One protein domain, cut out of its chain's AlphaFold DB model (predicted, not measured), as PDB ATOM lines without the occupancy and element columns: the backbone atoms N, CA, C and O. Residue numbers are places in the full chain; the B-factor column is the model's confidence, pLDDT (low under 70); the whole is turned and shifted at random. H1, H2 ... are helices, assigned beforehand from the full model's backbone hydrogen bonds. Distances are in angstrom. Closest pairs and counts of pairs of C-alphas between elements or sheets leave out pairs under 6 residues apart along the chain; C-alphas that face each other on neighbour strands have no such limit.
ATOM      1  N   LEU A   2     195.763 125.419 136.076       54.94
ATOM      2  CA  LEU A   2     195.337 124.785 134.807       54.94
ATOM      3  C   LEU A   2     194.235 123.710 134.937       54.94
ATOM      4  O   LEU A   2     193.542 123.433 133.965       54.94
ATOM      5  N   TYR A   3     194.037 123.133 136.126       56.12
ATOM      6  CA  TYR A   3     193.040 122.074 136.351       56.12
ATOM      7  C   TYR A   3     191.586 122.581 136.317       56.12
ATOM      8  O   TYR A   3     190.687 121.873 135.868       56.12
ATOM      9  N   ASN A   4     191.354 123.835 136.722       61.72
ATOM     10  CA  ASN A   4     190.002 124.390 136.848       61.72
ATOM     11  C   ASN A   4     189.334 124.626 135.479       61.72
ATOM     12  O   ASN A   4     188.139 124.396 135.329       61.72
ATOM     13  N   GLY A   5     190.106 124.993 134.448       64.25
ATOM     14  CA  GLY A   5     189.561 125.289 133.116       64.25
ATOM     15  C   GLY A   5     189.135 124.060 132.301       64.25
ATOM     16  O   GLY A   5     188.252 124.167 131.449       64.25
ATOM     17  N   ALA A   6     189.734 122.888 132.543       64.31
ATOM     18  CA  ALA A   6     189.337 121.638 131.885       64.31
ATOM     19  C   ALA A   6     188.063 121.050 132.516       64.31
ATOM     20  O   ALA A   6     187.160 120.616 131.797       64.31
ATOM     21  N   TYR A   7     187.961 121.118 133.848       67.25
ATOM     22  CA  TYR A   7     186.781 120.695 134.597       67.25
ATOM     23  C   TYR A   7     185.543 121.534 134.239       67.25
ATOM     24  O   TYR A   7     184.502 120.973 133.901       67.25
ATOM     25  N   GLU A   8     185.652 122.866 134.191       65.12
ATOM     26  CA  GLU A   8     184.517 123.734 133.831       65.12
ATOM     27  C   GLU A   8     183.978 123.476 132.411       65.12
ATOM     28  O   GLU A   8     182.759 123.466 132.203       65.12
ATOM     29  N   ARG A   9     184.850 123.179 131.434       66.44
ATOM     30  CA  ARG A   9     184.412 122.789 130.079       66.44
ATOM     31  C   ARG A   9     183.690 121.443 130.063       66.44
ATOM     32  O   ARG A   9     182.689 121.309 129.358       66.44
ATOM     33  N   GLN A  10     184.162 120.459 130.831       63.38
ATOM     34  CA  GLN A  10     183.506 119.150 130.934       63.38
ATOM     35  C   GLN A  10     182.120 119.249 131.589       63.38
ATOM     36  O   GLN A  10     181.153 118.687 131.073       63.38
ATOM     37  N   VAL A  11     181.994 120.009 132.681       68.31
ATOM     38  CA  VAL A  11     180.717 120.203 133.389       68.31
ATOM     39  C   VAL A  11     179.710 120.968 132.515       68.31
ATOM     40  O   VAL A  11     178.532 120.600 132.456       68.31
ATOM     41  N   GLY A  12     180.167 121.981 131.769       71.12
ATOM     42  CA  GLY A  12     179.345 122.717 130.802       71.12
ATOM     43  C   GLY A  12     178.831 121.846 129.648       71.12
ATOM     44  O   GLY A  12     177.650 121.927 129.297       71.12
ATOM     45  N   MET A  13     179.675 120.960 129.103       70.00
ATOM     46  CA  MET A  13     179.260 119.973 128.094       70.00
ATOM     47  C   MET A  13     178.184 119.034 128.638       70.00
ATOM     48  O   MET A  13     177.124 118.911 128.025       70.00
ATOM     49  N   ASN A  14     178.405 118.425 129.806       70.81
ATOM     50  CA  ASN A  14     177.445 117.496 130.409       70.81
ATOM     51  C   ASN A  14     176.082 118.153 130.667       70.81
ATOM     52  O   ASN A  14     175.044 117.543 130.410       70.81
ATOM     53  N   ARG A  15     176.058 119.424 131.093       78.19
ATOM     54  CA  ARG A  15     174.809 120.186 131.246       78.19
ATOM     55  C   ARG A  15     174.089 120.396 129.907       78.19
ATOM     56  O   ARG A  15     172.869 120.250 129.852       78.19
ATOM     57  N   LYS A  16     174.820 120.693 128.827       79.69
ATOM     58  CA  LYS A  16     174.254 120.887 127.480       79.69
ATOM     59  C   LYS A  16     173.676 119.588 126.903       79.69
ATOM     60  O   LYS A  16     172.541 119.601 126.432       79.69
ATOM     61  N   TYR A  17     174.395 118.465 127.000       79.31
ATOM     62  CA  TYR A  17     173.908 117.151 126.548       79.31
ATOM     63  C   TYR A  17     172.711 116.658 127.369       79.31
ATOM     64  O   TYR A  17     171.758 116.101 126.816       79.31
ATOM     65  N   ARG A  18     172.700 116.923 128.681       81.81
ATOM     66  CA  ARG A  18     171.556 116.615 129.545       81.81
ATOM     67  C   ARG A  18     170.305 117.401 129.138       81.81
ATOM     68  O   ARG A  18     169.238 116.810 129.030       81.81
ATOM     69  N   ASN A  19     170.419 118.692 128.838       85.00
ATOM     70  CA  ASN A  19     169.265 119.481 128.396       85.00
ATOM     71  C   ASN A  19     168.789 119.078 126.992       85.00
ATOM     72  O   ASN A  19     167.590 118.951 126.766       85.00
ATOM     73  N   LEU A  20     169.716 118.822 126.063       88.81
ATOM     74  CA  LEU A  20     169.382 118.413 124.698       88.81
ATOM     75  C   LEU A  20     168.623 117.081 124.672       88.81
ATOM     76  O   LEU A  20     167.585 116.975 124.030       88.81
ATOM     77  N   THR A  21     169.105 116.082 125.411       88.88
ATOM     78  CA  THR A  21     168.422 114.783 125.509       88.88
ATOM     79  C   THR A  21     167.027 114.916 126.117       88.88
ATOM     80  O   THR A  21     166.122 114.232 125.666       88.88
ATOM     81  N   PHE A  22     166.829 115.802 127.100       90.00
ATOM     82  CA  PHE A  22     165.507 116.044 127.691       90.00
ATOM     83  C   PHE A  22     164.535 116.669 126.683       90.00
ATOM     84  O   PHE A  22     163.408 116.201 126.542       90.00
ATOM     85  N   ILE A  23     164.992 117.680 125.937       92.69
ATOM     86  CA  ILE A  23     164.202 118.322 124.878       92.69
ATOM     87  C   ILE A  23     163.819 117.298 123.804       92.69
ATOM     88  O   ILE A  23     162.663 117.254 123.394       92.69
ATOM     89  N   ILE A  24     164.755 116.437 123.392       93.88
ATOM     90  CA  ILE A  24     164.482 115.367 122.423       93.88
ATOM     91  C   ILE A  24     163.417 114.405 122.959       93.88
ATOM     92  O   ILE A  24     162.457 114.125 122.248       93.88
ATOM     93  N   THR A  25     163.534 113.932 124.206       93.06
ATOM     94  CA  THR A  25     162.520 113.049 124.806       93.06
ATOM     95  C   THR A  25     161.145 113.716 124.824       93.06
ATOM     96  O   THR A  25     160.165 113.087 124.444       93.06
ATOM     97  N   LEU A  26     161.067 114.995 125.193       94.25
ATOM     98  CA  LEU A  26     159.808 115.737 125.234       94.25
ATOM     99  C   LEU A  26     159.185 115.903 123.839       94.25
ATOM    100  O   LEU A  26     157.986 115.687 123.677       94.25
ATOM    101  N   ILE A  27     159.994 116.215 122.823       96.19
ATOM    102  CA  ILE A  27     159.536 116.282 121.427       96.19
ATOM    103  C   ILE A  27     159.008 114.920 120.965       96.19
ATOM    104  O   ILE A  27     157.955 114.862 120.335       96.19
ATOM    105  N   VAL A  28     159.694 113.824 121.300       95.69
ATOM    106  CA  VAL A  28     159.255 112.465 120.944       95.69
ATOM    107  C   VAL A  28     157.938 112.107 121.631       95.69
ATOM    108  O   VAL A  28     157.045 111.588 120.965       95.69
ATOM    109  N   VAL A  29     157.772 112.420 122.920       96.00
ATOM    110  CA  VAL A  29     156.512 112.193 123.655       96.00
ATOM    111  C   VAL A  29     155.363 112.946 122.984       96.00
ATOM    112  O   VAL A  29     154.347 112.349 122.642       96.00
ATOM    113  N   VAL A  30     155.530 114.247 122.738       95.94
ATOM    114  CA  VAL A  30     154.474 115.079 122.141       95.94
ATOM    115  C   VAL A  30     154.170 114.647 120.703       95.94
ATOM    116  O   VAL A  30     153.004 114.517 120.334       95.94
ATOM    117  N   GLY A  31     155.200 114.387 119.896       95.44
ATOM    118  CA  GLY A  31     155.046 113.971 118.504       95.44
ATOM    119  C   GLY A  31     154.379 112.603 118.359       95.44
ATOM    120  O   GLY A  31     153.461 112.455 117.556       95.44
ATOM    121  N   SER A  32     154.791 111.617 119.162       94.69
ATOM    122  CA  SER A  32     154.182 110.277 119.153       94.69
ATOM    123  C   SER A  32     152.736 110.296 119.647       94.69
ATOM    124  O   SER A  32     151.885 109.647 119.041       94.69
ATOM    125  N   PHE A  33     152.428 111.106 120.666       94.38
ATOM    126  CA  PHE A  33     151.056 111.306 121.130       94.38
ATOM    127  C   PHE A  33     150.162 111.914 120.043       94.38
ATOM    128  O   PHE A  33     149.076 111.403 119.772       94.38
ATOM    129  N   ALA A  34     150.626 112.974 119.374       94.25
ATOM    130  CA  ALA A  34     149.874 113.615 118.298       94.25
ATOM    131  C   ALA A  34     149.639 112.661 117.113       94.25
ATOM    132  O   ALA A  34     148.524 112.581 116.598       94.25
ATOM    133  N   ALA A  35     150.667 111.901 116.716       91.81
ATOM    134  CA  ALA A  35     150.565 110.899 115.657       91.81
ATOM    135  C   ALA A  35     149.577 109.776 116.014       91.81
ATOM    136  O   ALA A  35     148.759 109.396 115.177       91.81
ATOM    137  N   ALA A  36     149.603 109.291 117.261       91.69
ATOM    138  CA  ALA A  36     148.661 108.292 117.757       91.69
ATOM    139  C   ALA A  36     147.213 108.798 117.703       91.69
ATOM    140  O   ALA A  36     146.350 108.133 117.135       91.69
ATOM    141  N   LEU A  37     146.946 110.000 118.230       90.94
ATOM    142  CA  LEU A  37     145.605 110.595 118.202       90.94
ATOM    143  C   LEU A  37     145.093 110.800 116.775       90.94
ATOM    144  O   LEU A  37     143.936 110.493 116.480       90.94
ATOM    145  N   TYR A  38     145.949 111.316 115.892       92.25
ATOM    146  CA  TYR A  38     145.601 111.525 114.493       92.25
ATOM    147  C   TYR A  38     145.273 110.200 113.796       92.25
ATOM    148  O   TYR A  38     144.215 110.088 113.181       92.25
ATOM    149  N   GLY A  39     146.134 109.189 113.941       91.19
ATOM    150  CA  GLY A  39     145.945 107.880 113.322       91.19
ATOM    151  C   GLY A  39     144.694 107.160 113.830       91.19
ATOM    152  O   GLY A  39     143.869 106.733 113.030       91.19
ATOM    153  N   LEU A  40     144.470 107.126 115.148       89.31
ATOM    154  CA  LEU A  40     143.261 106.526 115.726       89.31
ATOM    155  C   LEU A  40     141.989 107.242 115.263       89.31
ATOM    156  O   LEU A  40     140.976 106.602 114.969       89.31
ATOM    157  N   ARG A  41     142.016 108.577 115.169       90.38
ATOM    158  CA  ARG A  41     140.884 109.342 114.634       90.38
ATOM    159  C   ARG A  41     140.660 109.036 113.156       90.38
ATOM    160  O   ARG A  41     139.514 108.859 112.752       90.38
ATOM    161  N   HIS A  42     141.726 108.965 112.368       91.50
ATOM    162  CA  HIS A  42     141.647 108.639 110.950       91.50
ATOM    163  C   HIS A  42     141.054 107.242 110.724       91.50
ATOM    164  O   HIS A  42     140.148 107.091 109.908       91.50
ATOM    165  N   ASN A  43     141.464 106.253 111.522       90.38
ATOM    166  CA  ASN A  43     140.935 104.890 111.455       90.38
ATOM    167  C   ASN A  43     139.430 104.838 111.743       90.38
ATOM    168  O   ASN A  43     138.691 104.177 111.012       90.38
ATOM    169  N   ASN A  44     138.972 105.584 112.757       87.81
ATOM    170  CA  ASN A  44     137.551 105.700 113.097       87.81
ATOM    171  C   ASN A  44     136.737 106.395 111.995       87.81
ATOM    172  O   ASN A  44     135.666 105.914 111.632       87.81
ATOM    173  N   LEU A  45     137.237 107.510 111.445       90.69
ATOM    174  CA  LEU A  45     136.559 108.214 110.351       90.69
ATOM    175  C   LEU A  45     136.436 107.320 109.117       90.69
ATOM    176  O   LEU A  45     135.355 107.214 108.546       90.69
ATOM    177  N   ARG A  46     137.513 106.612 108.761       91.75
ATOM    178  CA  ARG A  46     137.508 105.696 107.622       91.75
ATOM    179  C   ARG A  46     136.554 104.517 107.820       91.75
ATOM    180  O   ARG A  46     135.906 104.097 106.867       91.75
ATOM    181  N   MET A  47     136.429 104.005 109.046       87.56
ATOM    182  CA  MET A  47     135.434 102.978 109.366       87.56
ATOM    183  C   MET A  47     134.006 103.503 109.164       87.56
ATOM    184  O   MET A  47     133.198 102.819 108.541       87.56
ATOM    185  N   ASN A  48     133.720 104.731 109.609       87.31
ATOM    186  CA  ASN A  48     132.414 105.358 109.403       87.31
ATOM    187  C   ASN A  48     132.098 105.545 107.912       87.31
ATOM    188  O   ASN A  48     130.996 105.211 107.493       87.31
ATOM    189  N   GLU A  49     133.059 106.006 107.105       91.38
ATOM    190  CA  GLU A  49     132.897 106.126 105.645       91.38
ATOM    191  C   GLU A  49     132.548 104.783 104.994       91.38
ATOM    192  O   GLU A  49     131.614 104.694 104.202       91.38
ATOM    193  N   LEU A  50     133.276 103.719 105.349       90.88
ATOM    194  CA  LEU A  50     133.035 102.379 104.810       90.88
ATOM    195  C   LEU A  50     131.687 101.810 105.265       90.88
ATOM    196  O   LEU A  50     131.025 101.120 104.495       90.88
ATOM    197  N   ARG A  51     131.252 102.119 106.490       85.94
ATOM    198  CA  ARG A  51     129.919 101.753 106.989       85.94
ATOM    199  C   ARG A  51     128.817 102.472 106.214       85.94
ATOM    200  O   ARG A  51     127.833 101.834 105.856       85.94
ATOM    201  N   THR A  52     128.991 103.760 105.928       86.88
ATOM    202  CA  THR A  52     128.056 104.513 105.081       86.88
ATOM    203  C   THR A  52     127.997 103.920 103.677       86.88
ATOM    204  O   THR A  52     126.904 103.698 103.175       86.88
ATOM    205  N   ALA A  53     129.138 103.552 103.086       89.19
ATOM    206  CA  ALA A  53     129.169 102.908 101.771       89.19
ATOM    207  C   ALA A  53     128.427 101.557 101.751       89.19
ATOM    208  O   ALA A  53     127.734 101.250 100.786       89.19
ATOM    209  N   VAL A  54     128.530 100.759 102.822       87.06
ATOM    210  CA  VAL A  54     127.735  99.527 102.968       87.06
ATOM    211  C   VAL A  54     126.241  99.842 103.034       87.06
ATOM    212  O   VAL A  54     125.460  99.166 102.376       87.06
ATOM    213  N   PHE A  55     125.840 100.868 103.786       82.56
ATOM    214  CA  PHE A  55     124.438 101.283 103.886       82.56
ATOM    215  C   PHE A  55     123.882 101.786 102.545       82.56
ATOM    216  O   PHE A  55     122.764 101.442 102.171       82.56
ATOM    217  N   GLU A  56     124.670 102.561 101.802       85.06
ATOM    218  CA  GLU A  56     124.313 103.049 100.466       85.06
ATOM    219  C   GLU A  56     124.195 101.906  99.450       85.06
ATOM    220  O   GLU A  56     123.261 101.900  98.649       85.06
ATOM    221  N   ALA A  57     125.102 100.924  99.487       85.38
ATOM    222  CA  ALA A  57     125.023  99.730  98.643       85.38
ATOM    223  C   ALA A  57     123.805  98.863  99.007       85.38
ATOM    224  O   ALA A  57     123.088  98.369  98.137       85.38
ATOM    225  N   ASP A  58     123.528  98.724 100.304       79.81
ATOM    226  CA  ASP A  58     122.369  97.995 100.818       79.81
ATOM    227  C   ASP A  58     121.045  98.628 100.361       79.81
ATOM    228  O   ASP A  58     120.117  97.919  99.965       79.81
ATOM    229  N   GLN A  59     120.982  99.965 100.330       77.38
ATOM    230  CA  GLN A  59     119.831 100.719  99.833       77.38
ATOM    231  C   GLN A  59     119.581 100.506  98.330       77.38
ATOM    232  O   GLN A  59     118.428 100.478  97.902       77.38
ATOM    233  N   GLN A  60     120.642 100.358  97.532       79.19
ATOM    234  CA  GLN A  60     120.558 100.197  96.074       79.19
ATOM    235  C   GLN A  60     120.145  98.778  95.647       79.19
ATOM    236  O   GLN A  60     119.622  98.596  94.549       79.19
ATOM    237  N   GLY A  61     120.311  97.778  96.519       67.94
ATOM    238  CA  GLY A  61     119.793  96.421  96.310       67.94
ATOM    239  C   GLY A  61     120.621  95.527  95.378       67.94
ATOM    240  O   GLY A  61     120.168  94.429  95.056       67.94
ATOM    241  N   GLY A  62     121.818  95.950  94.960       76.19
ATOM    242  CA  GLY A  62     122.752  95.125  94.192       76.19
ATOM    243  C   GLY A  62     123.599  94.227  95.096       76.19
ATOM    244  O   GLY A  62     124.470  94.719  95.810       76.19
ATOM    245  N   ASP A  63     123.389  92.906  95.059       75.12
ATOM    246  CA  ASP A  63     124.121  91.963  95.926       75.12
ATOM    247  C   ASP A  63     125.652  92.009  95.714       75.12
ATOM    248  O   ASP A  63     126.405  91.901  96.680       75.12
ATOM    249  N   GLU A  64     126.116  92.242  94.480       82.94
ATOM    250  CA  GLU A  64     127.545  92.379  94.146       82.94
ATOM    251  C   GLU A  64     128.178  93.632  94.782       82.94
ATOM    252  O   GLU A  64     129.280  93.579  95.334       82.94
ATOM    253  N   GLU A  65     127.465  94.760  94.762       83.94
ATOM    254  CA  GLU A  65     127.923  96.022  95.354       83.94
ATOM    255  C   GLU A  65     127.961  95.935  96.881       83.94
ATOM    256  O   GLU A  65     128.915  96.399  97.515       83.94
ATOM    257  N   ILE A  66     126.953  95.279  97.466       83.38
ATOM    258  CA  ILE A  66     126.892  94.992  98.899       83.38
ATOM    259  C   ILE A  66     128.101  94.143  99.305       83.38
ATOM    260  O   ILE A  66     128.810  94.503 100.245       83.38
ATOM    261  N   GLU A  67     128.385  93.050  98.591       83.75
ATOM    262  CA  GLU A  67     129.520  92.174  98.901       83.75
ATOM    263  C   GLU A  67     130.866  92.910  98.792       83.75
ATOM    264  O   GLU A  67     131.710  92.811  99.692       83.75
ATOM    265  N   ALA A  68     131.052  93.722  97.750       88.19
ATOM    266  CA  ALA A  68     132.254  94.535  97.582       88.19
ATOM    267  C   ALA A  68     132.438  95.561  98.717       88.19
ATOM    268  O   ALA A  68     133.544  95.708  99.259       88.19
ATOM    269  N   ALA A  69     131.370  96.262  99.110       89.12
ATOM    270  CA  ALA A  69     131.400  97.223 100.212       89.12
ATOM    271  C   ALA A  69     131.715  96.534 101.552       89.12
ATOM    272  O   ALA A  69     132.577  96.998 102.308       89.12
ATOM    273  N   LEU A  70     131.091  95.381 101.810       85.75
ATOM    274  CA  LEU A  70     131.335  94.562 103.000       85.75
ATOM    275  C   LEU A  70     132.782  94.071 103.067       85.75
ATOM    276  O   LEU A  70     133.413  94.157 104.124       85.75
ATOM    277  N   LEU A  71     133.344  93.611 101.946       87.38
ATOM    278  CA  LEU A  71     134.733  93.164 101.878       87.38
ATOM    279  C   LEU A  71     135.709  94.295 102.228       87.38
ATOM    280  O   LEU A  71     136.677  94.081 102.964       87.38
ATOM    281  N   ASN A  72     135.455  95.507 101.728       90.50
ATOM    282  CA  ASN A  72     136.280  96.677 102.026       90.50
ATOM    283  C   ASN A  72     136.197  97.077 103.502       90.50
ATOM    284  O   ASN A  72     137.236  97.313 104.126       90.50
ATOM    285  N   LEU A  73     134.990  97.088 104.075       87.75
ATOM    286  CA  LEU A  73     134.788  97.348 105.498       87.75
ATOM    287  C   LEU A  73     135.502  96.302 106.366       87.75
ATOM    288  O   LEU A  73     136.257  96.660 107.269       87.75
ATOM    289  N   ARG A  74     135.329  95.011 106.060       85.00
ATOM    290  CA  ARG A  74     135.952  93.907 106.801       85.00
ATOM    291  C   ARG A  74     137.469  93.992 106.767       85.00
ATOM    292  O   ARG A  74     138.116  93.874 107.806       85.00
ATOM    293  N   ARG A  75     138.041  94.233 105.584       87.06
ATOM    294  CA  ARG A  75     139.489  94.399 105.412       87.06
ATOM    295  C   ARG A  75     140.013  95.571 106.241       87.06
ATOM    296  O   ARG A  75     141.063  95.443 106.863       87.06
ATOM    297  N   HIS A  76     139.286  96.690 106.273       89.06
ATOM    298  CA  HIS A  76     139.666  97.845 107.088       89.06
ATOM    299  C   HIS A  76     139.628  97.521 108.579       89.06
ATOM    300  O   HIS A  76     140.600  97.786 109.278       89.06
ATOM    301  N   ILE A  77     138.552  96.892 109.057       84.56
ATOM    302  CA  ILE A  77     138.425  96.517 110.468       84.56
ATOM    303  C   ILE A  77     139.567  95.582 110.877       84.56
ATOM    304  O   ILE A  77     140.285  95.896 111.815       84.56
ATOM    305  N   LEU A  78     139.814  94.506 110.129       82.44
ATOM    306  CA  LEU A  78     140.858  93.532 110.466       82.44
ATOM    307  C   LEU A  78     142.271  94.134 110.523       82.44
ATOM    308  O   LEU A  78     143.093  93.682 111.317       82.44
ATOM    309  N   ASN A  79     142.553  95.153 109.708       85.12
ATOM    310  CA  ASN A  79     143.886  95.753 109.623       85.12
ATOM    311  C   ASN A  79     144.064  96.999 110.502       85.12
ATOM    312  O   ASN A  79     145.193  97.333 110.850       85.12
ATOM    313  N   HIS A  80     142.983  97.701 110.857       85.69
ATOM    314  CA  HIS A  80     143.061  99.027 111.487       85.69
ATOM    315  C   HIS A  80     142.235  99.173 112.764       85.69
ATOM    316  O   HIS A  80     142.373 100.173 113.470       85.69
ATOM    317  N   MET A  81     141.397  98.192 113.094       79.00
ATOM    318  CA  MET A  81     140.516  98.233 114.254       79.00
ATOM    319  C   MET A  81     140.722  96.942 115.056       79.00
ATOM    320  O   MET A  81     140.366  95.858 114.610       79.00
ATOM    321  N   ASN A  82     141.322  97.021 116.246       72.31
ATOM    322  CA  ASN A  82     141.527  95.853 117.114       72.31
ATOM    323  C   ASN A  82     140.210  95.415 117.784       72.31
ATOM    324  O   ASN A  82     140.052  95.486 119.001       72.31
ATOM    325  N   THR A  83     139.228  95.042 116.970       69.06
ATOM    326  CA  THR A  83     137.884  94.653 117.390       69.06
ATOM    327  C   THR A  83     137.567  93.278 116.839       69.06
ATOM    328  O   THR A  83     137.846  92.992 115.674       69.06
ATOM    329  N   ASN A  84     136.956  92.429 117.663       60.53
ATOM    330  CA  ASN A  84     136.512  91.124 117.203       60.53
ATOM    331  C   ASN A  84     135.300  91.287 116.271       60.53
ATOM    332  O   ASN A  84     134.361  92.020 116.585       60.53
ATOM    333  N   LEU A  85     135.345  90.598 115.133       60.78
ATOM    334  CA  LEU A  85     134.267  90.497 114.153       60.78
ATOM    335  C   LEU A  85     133.444  89.215 114.365       60.78
ATOM    336  O   LEU A  85     132.923  88.678 113.397       60.78
ATOM    337  N   GLN A  86     133.373  88.657 115.573       53.09
ATOM    338  CA  GLN A  86     132.676  87.389 115.802       53.09
ATOM    339  C   GLN A  86     131.348  87.578 116.524       53.09
ATOM    340  O   GLN A  86     131.258  88.261 117.542       53.09
ATOM    341  N   ARG A  87     130.329  86.908 115.984       50.31
ATOM    342  CA  ARG A  87     129.040  86.688 116.627       50.31
ATOM    343  C   ARG A  87     129.226  85.753 117.832       50.31
ATOM    344  O   ARG A  87     129.958  84.772 117.743       50.31
ATOM    345  N   GLN A  88     128.586  86.066 118.960       44.94
ATOM    346  CA  GLN A  88     128.768  85.339 120.226       44.94
ATOM    347  C   GLN A  88     128.081  83.955 120.248       44.94
ATOM    348  O   GLN A  88     128.343  83.150 121.139       44.94
ATOM    349  N   ASP A  89     127.252  83.649 119.249       46.81
ATOM    350  CA  ASP A  89     126.490  82.413 119.113       46.81
ATOM    351  C   ASP A  89     126.542  81.838 117.678       46.81
ATOM    352  O   ASP A  89     126.152  82.487 116.711       46.81
ATOM    353  N   SER A  90     126.960  80.567 117.573       39.78
ATOM    354  CA  SER A  90     126.995  79.668 116.395       39.78
ATOM    355  C   SER A  90     128.089  79.907 115.339       39.78
ATOM    356  O   SER A  90     128.090  80.946 114.702       39.78
ATOM    357  N   GLU A  91     128.984  78.909 115.185       44.62
ATOM    358  CA  GLU A  91     129.764  78.381 114.024       44.62
ATOM    359  C   GLU A  91     130.123  79.230 112.774       44.62
ATOM    360  O   GLU A  91     130.852  78.750 111.907       44.62
ATOM    361  N   SER A  92     129.684  80.475 112.656       43.97
ATOM    362  CA  SER A  92     129.907  81.380 111.538       43.97
ATOM    363  C   SER A  92     130.889  82.474 111.951       43.97
ATOM    364  O   SER A  92     130.622  83.290 112.833       43.97
ATOM    365  N   SER A  93     132.041  82.503 111.286       45.34
ATOM    366  CA  SER A  93     133.159  83.434 111.504       45.34
ATOM    367  C   SER A  93     132.882  84.883 111.049       45.34
ATOM    368  O   SER A  93     133.819  85.630 110.754       45.34
ATOM    369  N   GLU A  94     131.615  85.289 110.944       47.62
ATOM    370  CA  GLU A  94     131.185  86.545 110.327       47.62
ATOM    371  C   GLU A  94     130.272  87.340 111.272       47.62
ATOM    372  O   GLU A  94     129.161  86.912 111.589       47.62
ATOM    373  N   ALA A  95     130.737  88.499 111.745       49.22
ATOM    374  CA  ALA A  95     129.904  89.424 112.509       49.22
ATOM    375  C   ALA A  95     128.785  89.962 111.615       49.22
ATOM    376  O   ALA A  95     129.044  90.307 110.457       49.22
ATOM    377  N   PRO A  96     127.565  90.109 112.154       56.16
ATOM    378  CA  PRO A  96     126.482  90.744 111.431       56.16
ATOM    379  C   PRO A  96     126.787  92.238 111.260       56.16
ATOM    380  O   PRO A  96     126.613  93.047 112.170       56.16
ATOM    381  N   ILE A  97     127.284  92.608 110.082       64.81
ATOM    382  CA  ILE A  97     127.374  94.008 109.660       64.81
ATOM    383  C   ILE A  97     125.950  94.527 109.431       64.81
ATOM    384  O   ILE A  97     125.066  93.780 109.012       64.81
ATOM    385  N   GLN A  98     125.727  95.808 109.731       65.75
ATOM    386  CA  GLN A  98     124.398  96.401 109.655       65.75
ATOM    387  C   GLN A  98     123.928  96.519 108.210       65.75
ATOM    388  O   GLN A  98     124.411  97.373 107.473       65.75
ATOM    389  N   LEU A  99     122.979  95.664 107.835       70.75
ATOM    390  CA  LEU A  99     122.322  95.662 106.529       70.75
ATOM    391  C   LEU A  99     120.810  95.805 106.740       70.75
ATOM    392  O   LEU A  99     120.077  94.820 106.634       70.75
ATOM    393  N   SER A 203     135.556 102.171 119.120       68.44
ATOM    394  CA  SER A 203     136.811 102.742 118.634       68.44
ATOM    395  C   SER A 203     138.010 101.902 119.085       68.44
ATOM    396  O   SER A 203     138.037 101.437 120.231       68.44
ATOM    397  N   PRO A 204     139.027 101.717 118.225       72.00
ATOM    398  CA  PRO A 204     140.164 100.895 118.569       72.00
ATOM    399  C   PRO A 204     140.982 101.613 119.633       72.00
ATOM    400  O   PRO A 204     141.409 102.752 119.456       72.00
ATOM    401  N   VAL A 205     141.219 100.927 120.745       75.81
ATOM    402  CA  VAL A 205     142.155 101.396 121.777       75.81
ATOM    403  C   VAL A 205     143.601 101.276 121.277       75.81
ATOM    404  O   VAL A 205     144.483 102.012 121.705       75.81
ATOM    405  N   TRP A 206     143.838 100.355 120.344       80.69
ATOM    406  CA  TRP A 206     145.116 100.100 119.695       80.69
ATOM    407  C   TRP A 206     144.861  99.528 118.293       80.69
ATOM    408  O   TRP A 206     143.824  98.906 118.070       80.69
ATOM    409  N   SER A 207     145.789  99.718 117.359       83.44
ATOM    410  CA  SER A 207     145.700  99.217 115.981       83.44
ATOM    411  C   SER A 207     147.076  98.747 115.495       83.44
ATOM    412  O   SER A 207     148.079  99.368 115.848       83.44
ATOM    413  N   PRO A 208     147.175  97.678 114.686       82.31
ATOM    414  CA  PRO A 208     148.453  97.161 114.188       82.31
ATOM    415  C   PRO A 208     149.003  98.001 113.018       82.31
ATOM    416  O   PRO A 208     149.488  97.482 112.017       82.31
ATOM    417  N   ASP A 209     148.927  99.322 113.148       84.50
ATOM    418  CA  ASP A 209     149.393 100.305 112.185       84.50
ATOM    419  C   ASP A 209     150.206 101.406 112.884       84.50
ATOM    420  O   ASP A 209     150.547 101.323 114.070       84.50
ATOM    421  N   LEU A 210     150.545 102.459 112.137       85.00
ATOM    422  CA  LEU A 210     151.337 103.575 112.648       85.00
ATOM    423  C   LEU A 210     150.729 104.200 113.919       85.00
ATOM    424  O   LEU A 210     151.480 104.661 114.779       85.00
ATOM    425  N   ALA A 211     149.399 104.190 114.068       86.69
ATOM    426  CA  ALA A 211     148.728 104.771 115.225       86.69
ATOM    427  C   ALA A 211     149.007 103.968 116.504       86.69
ATOM    428  O   ALA A 211     149.374 104.547 117.531       86.69
ATOM    429  N   GLY A 212     148.916 102.635 116.444       87.00
ATOM    430  CA  GLY A 212     149.220 101.785 117.598       87.00
ATOM    431  C   GLY A 212     150.708 101.713 117.925       87.00
ATOM    432  O   GLY A 212     151.068 101.703 119.104       87.00
ATOM    433  N   PHE A 213     151.598 101.752 116.927       89.69
ATOM    434  CA  PHE A 213     153.032 101.916 117.201       89.69
ATOM    435  C   PHE A 213     153.343 103.290 117.810       89.69
ATOM    436  O   PHE A 213     154.183 103.383 118.704       89.69
ATOM    437  N   GLY A 214     152.620 104.339 117.404       91.06
ATOM    438  CA  GLY A 214     152.680 105.661 118.027       91.06
ATOM    439  C   GLY A 214     152.339 105.624 119.519       91.06
ATOM    440  O   GLY A 214     153.077 106.190 120.323       91.06
ATOM    441  N   LEU A 215     151.292 104.886 119.910       91.75
ATOM    442  CA  LEU A 215     150.938 104.676 121.321       91.75
ATOM    443  C   LEU A 215     152.035 103.949 122.112       91.75
ATOM    444  O   LEU A 215     152.315 104.320 123.252       91.75
ATOM    445  N   LEU A 216     152.676 102.934 121.521       93.06
ATOM    446  CA  LEU A 216     153.783 102.220 122.167       93.06
ATOM    447  C   LEU A 216     154.988 103.140 122.390       93.06
ATOM    448  O   LEU A 216     155.540 103.185 123.490       93.06
ATOM    449  N   VAL A 217     155.369 103.912 121.368       94.56
ATOM    450  CA  VAL A 217     156.454 104.900 121.473       94.56
ATOM    451  C   VAL A 217     156.114 105.966 122.512       94.56
ATOM    452  O   VAL A 217     156.975 106.330 123.315       94.56
ATOM    453  N   PHE A 218     154.863 106.426 122.554       95.44
ATOM    454  CA  PHE A 218     154.388 107.359 123.569       95.44
ATOM    455  C   PHE A 218     154.541 106.780 124.981       95.44
ATOM    456  O   PHE A 218     155.162 107.413 125.831       95.44
ATOM    457  N   GLY A 219     154.066 105.556 125.225       95.12
ATOM    458  CA  GLY A 219     154.176 104.907 126.534       95.12
ATOM    459  C   GLY A 219     155.625 104.722 126.994       95.12
ATOM    460  O   GLY A 219     155.968 105.065 128.127       95.12
ATOM    461  N   LEU A 220     156.502 104.244 126.105       96.00
ATOM    462  CA  LEU A 220     157.923 104.044 126.410       96.00
ATOM    463  C   LEU A 220     158.656 105.367 126.664       96.00
ATOM    464  O   LEU A 220     159.427 105.482 127.618       96.00
ATOM    465  N   SER A 221     158.414 106.377 125.826       94.12
ATOM    466  CA  SER A 221     159.046 107.690 125.975       94.12
ATOM    467  C   SER A 221     158.544 108.434 127.215       94.12
ATOM    468  O   SER A 221     159.340 109.088 127.892       94.12
ATOM    469  N   LEU A 222     157.268 108.270 127.576       95.88
ATOM    470  CA  LEU A 222     156.701 108.798 128.812       95.88
ATOM    471  C   LEU A 222     157.314 108.118 130.041       95.88
ATOM    472  O   LEU A 222     157.720 108.808 130.974       95.88
ATOM    473  N   ALA A 223     157.454 106.790 130.036       95.56
ATOM    474  CA  ALA A 223     158.110 106.061 131.122       95.56
ATOM    475  C   ALA A 223     159.572 106.506 131.302       95.56
ATOM    476  O   ALA A 223     160.010 106.756 132.426       95.56
ATOM    477  N   ALA A 224     160.309 106.684 130.201       93.19
ATOM    478  CA  ALA A 224     161.673 107.207 130.229       93.19
ATOM    479  C   ALA A 224     161.740 108.640 130.789       93.19
ATOM    480  O   ALA A 224     162.650 108.960 131.555       93.19
ATOM    481  N   LEU A 225     160.772 109.497 130.442       93.75
ATOM    482  CA  LEU A 225     160.657 110.851 130.988       93.75
ATOM    483  C   LEU A 225     160.404 110.816 132.502       93.75
ATOM    484  O   LEU A 225     161.081 111.521 133.243       93.75
ATOM    485  N   VAL A 226     159.469 109.983 132.965       94.75
ATOM    486  CA  VAL A 226     159.127 109.855 134.390       94.75
ATOM    487  C   VAL A 226     160.310 109.331 135.195       94.75
ATOM    488  O   VAL A 226     160.677 109.949 136.189       94.75
ATOM    489  N   LEU A 227     160.959 108.251 134.749       93.50
ATOM    490  CA  LEU A 227     162.152 107.712 135.414       93.50
ATOM    491  C   LEU A 227     163.237 108.779 135.570       93.50
ATOM    492  O   LEU A 227     163.841 108.894 136.627       93.50
ATOM    493  N   ARG A 228     163.428 109.604 134.542       90.19
ATOM    494  CA  ARG A 228     164.401 110.696 134.544       90.19
ATOM    495  C   ARG A 228     164.016 111.892 135.424       90.19
ATOM    496  O   ARG A 228     164.875 112.696 135.766       90.19
ATOM    497  N   LEU A 229     162.732 112.077 135.717       90.69
ATOM    498  CA  LEU A 229     162.272 113.105 136.656       90.69
ATOM    499  C   LEU A 229     162.386 112.634 138.109       90.69
ATOM    500  O   LEU A 229     162.489 113.468 139.005       90.69
ATOM    501  N   LEU A 230     162.348 111.317 138.334       92.25
ATOM    502  CA  LEU A 230     162.419 110.704 139.659       92.25
ATOM    503  C   LEU A 230     163.856 110.423 140.124       92.25
ATOM    504  O   LEU A 230     164.115 110.510 141.324       92.25
ATOM    505  N   PHE A 231     164.763 110.086 139.202       86.69
ATOM    506  CA  PHE A 231     166.167 109.746 139.462       86.69
ATOM    507  C   PHE A 231     167.117 110.703 138.734       86.69
ATOM    508  O   PHE A 231     168.119 111.120 139.358       86.69
TER     509      PHE A 231
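This is residues 2 to 99 and 203 to 231 of the 231 residues of an uncharacterized protein of Candidatus Saccharibacteria bacterium (UniProt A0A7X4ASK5). One long helix, H1, makes the length; H2 folds back along its end, H3 packs on its middle, and residues 2 to 21 stick out. The printed part has 127 residues, with helices H1, H2 and H3: all helix. It is extended, radius of gyration of the C-alphas 24.5 A, spanning 89 by 29 by 15 A.

Find C-alpha 2 at (195.337, 124.785, 134.807), where H1, residues 2 to 60, begins its 87.7 A. H2 is residues 63 to 80; H3, residues 210 to 230, ends at C-alpha 230, (162.419, 110.704, 139.659).

H1 touches H2 as a hairpin with residues 43 to 58 alone, C-alphas 57 and 66 closest, 5.1 A. It touches H3 with residues 22 to 40 alone, C-alphas 36 and 211 closest, 4.3 A. Both tilts are shallow, 19 and 31 degrees, opposite ways. Every O i to N i+4 pair is within hydrogen-bond range in H2 and H3, 53 of 55 in H1.

Across the cut C-alphas 99 and 203 are 20.2 A apart. The model's pLDDT is under 70 at 28 printed residues, among them residues 2 to 11 and 83 to 98.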